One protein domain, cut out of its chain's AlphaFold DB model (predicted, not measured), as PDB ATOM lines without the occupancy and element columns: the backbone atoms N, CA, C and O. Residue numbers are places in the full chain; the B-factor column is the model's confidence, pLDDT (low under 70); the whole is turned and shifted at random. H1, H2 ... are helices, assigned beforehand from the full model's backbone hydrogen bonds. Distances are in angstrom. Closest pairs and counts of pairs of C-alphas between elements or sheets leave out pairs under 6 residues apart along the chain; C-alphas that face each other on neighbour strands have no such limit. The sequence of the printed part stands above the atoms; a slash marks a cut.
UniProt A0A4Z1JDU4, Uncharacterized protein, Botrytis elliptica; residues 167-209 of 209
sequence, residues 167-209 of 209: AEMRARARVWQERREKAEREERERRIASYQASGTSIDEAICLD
ATOM      1  N   ALA A 167     -36.324  15.096 -36.323       67.44
ATOM      2  CA  ALA A 167     -35.261  14.865 -35.347       67.44
ATOM      3  C   ALA A 167     -33.870  14.723 -35.993       67.44
ATOM      4  O   ALA A 167     -32.885  15.231 -35.463       67.44
ATOM      5  N   GLU A 168     -33.789  14.058 -37.141       66.44
ATOM      6  CA  GLU A 168     -32.557  13.820 -37.892       66.44
ATOM      7  C   GLU A 168     -32.060  15.093 -38.591       66.44
ATOM      8  O   GLU A 168     -30.865  15.383 -38.562       66.44
ATOM      9  N   MET A 169     -32.975  15.917 -39.112       66.31
ATOM     10  CA  MET A 169     -32.654  17.247 -39.645       66.31
ATOM     11  C   MET A 169     -32.106  18.174 -38.554       66.31
ATOM     12  O   MET A 169     -31.065  18.797 -38.744       66.31
ATOM     13  N   ARG A 170     -32.728  18.193 -37.366       73.12
ATOM     14  CA  ARG A 170     -32.221  18.956 -36.209       73.12
ATOM     15  C   ARG A 170     -30.858  18.462 -35.734       73.12
ATOM     16  O   ARG A 170     -30.003  19.273 -35.393       73.12
ATOM     17  N   ALA A 171     -30.642  17.148 -35.705       71.81
ATOM     18  CA  ALA A 171     -29.342  16.585 -35.352       71.81
ATOM     19  C   ALA A 171     -28.266  17.012 -36.359       71.81
ATOM     20  O   ALA A 171     -27.174  17.408 -35.966       71.81
ATOM     21  N   ARG A 172     -28.593  17.006 -37.654       75.56
ATOM     22  CA  ARG A 172     -27.670  17.420 -38.711       75.56
ATOM     23  C   ARG A 172     -27.378  18.921 -38.682       75.56
ATOM     24  O   ARG A 172     -26.222  19.293 -38.844       75.56
ATOM     25  N   ALA A 173     -28.378  19.760 -38.418       76.12
ATOM     26  CA  ALA A 173     -28.198  21.202 -38.244       76.12
ATOM     27  C   ALA A 173     -27.252  21.521 -37.076       76.12
ATOM     28  O   ALA A 173     -26.347  22.335 -37.226       76.12
ATOM     29  N   ARG A 174     -27.386  20.812 -35.945       82.00
ATOM     30  CA  ARG A 174     -26.459  20.948 -34.808       82.00
ATOM     31  C   ARG A 174     -25.037  20.544 -35.168       82.00
ATOM     32  O   ARG A 174     -24.114  21.279 -34.864       82.00
ATOM     33  N   VAL A 175     -24.860  19.426 -35.873       83.94
ATOM     34  CA  VAL A 175     -23.530  18.987 -36.334       83.94
ATOM     35  C   VAL A 175     -22.889  20.022 -37.263       83.94
ATOM     36  O   VAL A 175     -21.684  20.249 -37.196       83.94
ATOM     37  N   TRP A 176     -23.679  20.662 -38.126       75.19
ATOM     38  CA  TRP A 176     -23.195  21.746 -38.979       75.19
ATOM     39  C   TRP A 176     -22.810  22.995 -38.183       75.19
ATOM     40  O   TRP A 176     -21.742  23.548 -38.436       75.19
ATOM     41  N   GLN A 177     -23.623  23.398 -37.203       81.94
ATOM     42  CA  GLN A 177     -23.307  24.516 -36.309       81.94
ATOM     43  C   GLN A 177     -22.040  24.247 -35.495       81.94
ATOM     44  O   GLN A 177     -21.111  25.042 -35.549       81.94
ATOM     45  N   GLU A 178     -21.942  23.087 -34.846       84.81
ATOM     46  CA  GLU A 178     -20.758  22.692 -34.074       84.81
ATOM     47  C   GLU A 178     -19.495  22.681 -34.940       84.81
ATOM     48  O   GLU A 178     -18.417  23.074 -34.496       84.81
ATOM     49  N   ARG A 179     -19.605  22.244 -36.201       85.88
ATOM     50  CA  ARG A 179     -18.476  22.240 -37.133       85.88
ATOM     51  C   ARG A 179     -18.061  23.653 -37.542       85.88
ATOM     52  O   ARG A 179     -16.864  23.891 -37.681       85.88
ATOM     53  N   ARG A 180     -19.022  24.559 -37.726       82.94
ATOM     54  CA  ARG A 180     -18.769  25.970 -38.039       82.94
ATOM     55  C   ARG A 180     -18.117  26.682 -36.855       82.94
ATOM     56  O   ARG A 180     -17.045  27.243 -37.026       82.94
ATOM     57  N   GLU A 181     -18.689  26.550 -35.662       86.00
ATOM     58  CA  GLU A 181     -18.135  27.122 -34.426       86.00
ATOM     59  C   GLU A 181     -16.729  26.595 -34.133       86.00
ATOM     60  O   GLU A 181     -15.848  27.332 -33.695       86.00
ATOM     61  N   LYS A 182     -16.489  25.304 -34.388       87.88
ATOM     62  CA  LYS A 182     -15.162  24.718 -34.223       87.88
ATOM     63  C   LYS A 182     -14.156  25.284 -35.225       87.88
ATOM     64  O   LYS A 182     -13.034  25.570 -34.826       87.88
ATOM     65  N   ALA A 183     -14.537  25.436 -36.492       85.50
ATOM     66  CA  ALA A 183     -13.659  26.006 -37.512       85.50
ATOM     67  C   ALA A 183     -13.317  27.473 -37.204       85.50
ATOM     68  O   ALA A 183     -12.152  27.847 -37.260       85.50
ATOM     69  N   GLU A 184     -14.311  28.261 -36.794       85.94
ATOM     70  CA  GLU A 184     -14.131  29.658 -36.388       85.94
ATOM     71  C   GLU A 184     -13.232  29.777 -35.152       85.94
ATOM     72  O   GLU A 184     -12.322  30.604 -35.112       85.94
ATOM     73  N   ARG A 185     -13.413  28.894 -34.162       87.06
ATOM     74  CA  ARG A 185     -12.531  28.836 -32.993       87.06
ATOM     75  C   ARG A 185     -11.099  28.485 -33.378       87.06
ATOM     76  O   ARG A 185     -10.178  29.145 -32.915       87.06
ATOM     77  N   GLU A 186     -10.900  27.467 -34.211       89.38
ATOM     78  CA  GLU A 186      -9.564  27.067 -34.668       89.38
ATOM     79  C   GLU A 186      -8.886  28.186 -35.475       89.38
ATOM     80  O   GLU A 186      -7.686  28.416 -35.333       89.38
ATOM     81  N   GLU A 187      -9.640  28.922 -36.293       87.50
ATOM     82  CA  GLU A 187      -9.140  30.084 -37.029       87.50
ATOM     83  C   GLU A 187      -8.772  31.245 -36.101       87.50
ATOM     84  O   GLU A 187      -7.706  31.845 -36.251       87.50
ATOM     85  N   ARG A 188      -9.605  31.529 -35.100       84.12
ATOM     86  CA  ARG A 188      -9.324  32.527 -34.067       84.12
ATOM     87  C   ARG A 188      -8.081  32.170 -33.260       84.12
ATOM     88  O   ARG A 188      -7.195  33.002 -33.087       84.12
ATOM     89  N   GLU A 189      -7.968  30.916 -32.831       87.69
ATOM     90  CA  GLU A 189      -6.775  30.405 -32.155       87.69
ATOM     91  C   GLU A 189      -5.535  30.519 -33.050       87.69
ATOM     92  O   GLU A 189      -4.461  30.887 -32.577       87.69
ATOM     93  N   ARG A 190      -5.678  30.273 -34.358       89.19
ATOM     94  CA  ARG A 190      -4.595  30.437 -35.333       89.19
ATOM     95  C   ARG A 190      -4.175  31.898 -35.499       89.19
ATOM     96  O   ARG A 190      -2.971  32.153 -35.561       89.19
ATOM     97  N   ARG A 191      -5.122  32.841 -35.551       86.12
ATOM     98  CA  ARG A 191      -4.839  34.287 -35.596       86.12
ATOM     99  C   ARG A 191      -4.112  34.737 -34.336       86.12
ATOM    100  O   ARG A 191      -3.016  35.282 -34.439       86.12
ATOM    101  N   ILE A 192      -4.622  34.376 -33.160       86.38
ATOM    102  CA  ILE A 192      -3.985  34.689 -31.874       86.38
ATOM    103  C   ILE A 192      -2.573  34.095 -31.791       86.38
ATOM    104  O   ILE A 192      -1.625  34.793 -31.428       86.38
ATOM    105  N   ALA A 193      -2.388  32.837 -32.198       88.62
ATOM    106  CA  ALA A 193      -1.066  32.216 -32.247       88.62
ATOM    107  C   ALA A 193      -0.115  32.942 -33.215       88.62
ATOM    108  O   ALA A 193       1.085  33.032 -32.948       88.62
ATOM    109  N   SER A 194      -0.630  33.485 -34.323       90.00
ATOM    110  CA  SER A 194       0.163  34.279 -35.267       90.00
ATOM    111  C   SER A 194       0.594  35.628 -34.681       90.00
ATOM    112  O   SER A 194       1.756  36.010 -34.841       90.00
ATOM    113  N   TYR A 195      -0.281  36.301 -33.924       86.31
ATOM    114  CA  TYR A 195       0.036  37.540 -33.210       86.31
ATOM    115  C   TYR A 195       1.080  37.300 -32.111       86.31
ATOM    116  O   TYR A 195       2.083  38.007 -32.036       86.31
ATOM    117  N   GLN A 196       0.937  36.217 -31.341       86.25
ATOM    118  CA  GLN A 196       1.940  35.825 -30.345       86.25
ATOM    119  C   GLN A 196       3.296  35.492 -30.979       86.25
ATOM    120  O   GLN A 196       4.338  35.913 -30.479       86.25
ATOM    121  N   ALA A 197       3.308  34.761 -32.098       88.00
ATOM    122  CA  ALA A 197       4.543  34.389 -32.785       88.00
ATOM    123  C   ALA A 197       5.263  35.589 -33.426       88.00
ATOM    124  O   ALA A 197       6.490  35.581 -33.533       88.00
ATOM    125  N   SER A 198       4.515  36.609 -33.852       86.62
ATOM    126  CA  SER A 198       5.062  37.853 -34.406       86.62
ATOM    127  C   SER A 198       5.473  38.864 -33.331       86.62
ATOM    128  O   SER A 198       6.187  39.817 -33.642       86.62
ATOM    129  N   GLY A 199       5.110  38.624 -32.065       85.12
ATOM    130  CA  GLY A 199       5.374  39.544 -30.960       85.12
ATOM    131  C   GLY A 199       4.516  40.808 -31.019       85.12
ATOM    132  O   GLY A 199       4.890  41.811 -30.412       85.12
ATOM    133  N   THR A 200       3.405  40.766 -31.761       83.62
ATOM    134  CA  THR A 200       2.433  41.857 -31.856       83.62
ATOM    135  C   THR A 200       1.781  42.063 -30.493       83.62
ATOM    136  O   THR A 200       1.386  41.100 -29.829       83.62
ATOM    137  N   SER A 201       1.700  43.318 -30.051       81.62
ATOM    138  CA  SER A 201       1.049  43.649 -28.781       81.62
ATOM    139  C   SER A 201      -0.467  43.423 -28.857       81.62
ATOM    140  O   SER A 201      -1.043  43.444 -29.942       81.62
ATOM    141  N   ILE A 202      -1.125  43.216 -27.711       80.44
ATOM    142  CA  ILE A 202      -2.589  43.025 -27.633       80.44
ATOM    143  C   ILE A 202      -3.328  44.182 -28.317       80.44
ATOM    144  O   ILE A 202      -4.206  43.939 -29.138       80.44
ATOM    145  N   ASP A 203      -2.920  45.422 -28.037       77.19
ATOM    146  CA  ASP A 203      -3.540  46.625 -28.603       77.19
ATOM    147  C   ASP A 203      -3.392  46.683 -30.135       77.19
ATOM    148  O   ASP A 203      -4.317  47.078 -30.840       77.19
ATOM    149  N   GLU A 204      -2.247  46.254 -30.676       77.38
ATOM    150  CA  GLU A 204      -2.035  46.176 -32.128       77.38
ATOM    151  C   GLU A 204      -2.815  45.023 -32.765       77.38
ATOM    152  O   GLU A 204      -3.318  45.179 -33.870       77.38
ATOM    153  N   ALA A 205      -2.941  43.883 -32.080       79.56
ATOM    154  CA  ALA A 205      -3.716  42.742 -32.559       79.56
ATOM    155  C   ALA A 205      -5.217  43.062 -32.635       79.56
ATOM    156  O   ALA A 205      -5.858  42.697 -33.613       79.56
ATOM    157  N   ILE A 206      -5.756  43.795 -31.654       80.94
ATOM    158  CA  ILE A 206      -7.151  44.266 -31.664       80.94
ATOM    159  C   ILE A 206      -7.403  45.238 -32.828       80.94
ATOM    160  O   ILE A 206      -8.486  45.237 -33.393       80.94
ATOM    161  N   CYS A 207      -6.411  46.046 -33.217       77.75
ATOM    162  CA  CYS A 207      -6.544  46.981 -34.343       77.75
ATOM    163  C   CYS A 207      -6.448  46.323 -35.733       77.75
ATOM    164  O   CYS A 207      -6.684  47.007 -36.730       77.75
ATOM    165  N   LEU A 208      -6.004  45.065 -35.817       74.69
ATOM    166  CA  LEU A 208      -5.812  44.325 -37.072       74.69
ATOM    167  C   LEU A 208      -6.957  43.352 -37.383       74.69
ATOM    168  O   LEU A 208      -7.025  42.870 -38.514       74.69
ATOM    169  N   ASP A 209      -7.799  43.054 -36.390       65.19
ATOM    170  CA  ASP A 209      -9.026  42.257 -36.515       65.19
ATOM    171  C   ASP A 209     -10.250  43.154 -36.766       65.19
ATOM    172  O   ASP A 209     -11.180  42.660 -37.445       65.19
TER     173      ASP A 209
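This is residues 167 to 209 of the 209 residues of an uncharacterized protein of Botrytis elliptica (UniProt A0A4Z1JDU4). One long, nearly straight helix, H1, makes the length of the model, and past its far end the chain folds back into a single short turn of helix, H2, beside the last part of H1. Residues 167 to 190 of H1 stick out free. The printed part has 43 residues with two named helices, H1 then H2, and no named strand; the class is all helix. It is extended, with a radius of gyration of the C-alphas of 15.5 A and spans of 47 by 17 by 9 A.

Start at Ala 167, where H1, residues 167 to 198, begins. A tight link of 3 residues leads from it to H2, residues 202 to 206. Look at Tyr 195 and Ala 205: their C-alphas, the closest of the two helices, are 6.4 A apart, and H1 and H2 are close but not clearly touching. In H1 and H2 every O i to N i+4 pair is within hydrogen-bond range.

Find C-alpha 167 at (-35.261, 14.865, -35.347); from there H1 runs 46.4 A to C-alpha 198 at (5.062, 37.853, -34.406). H2 runs 6.2 A from C-alpha 202 to C-alpha 206 at (-7.151, 44.266, -31.664).

The two C-alphas farthest apart, those of Ala 167 and Gly 199, are 47.7 A apart. The printed part has no cut and ends at Asp 209, the chain's last residue. Confidence is low, with pLDDT under 70, at residues 167 to 169 and 209.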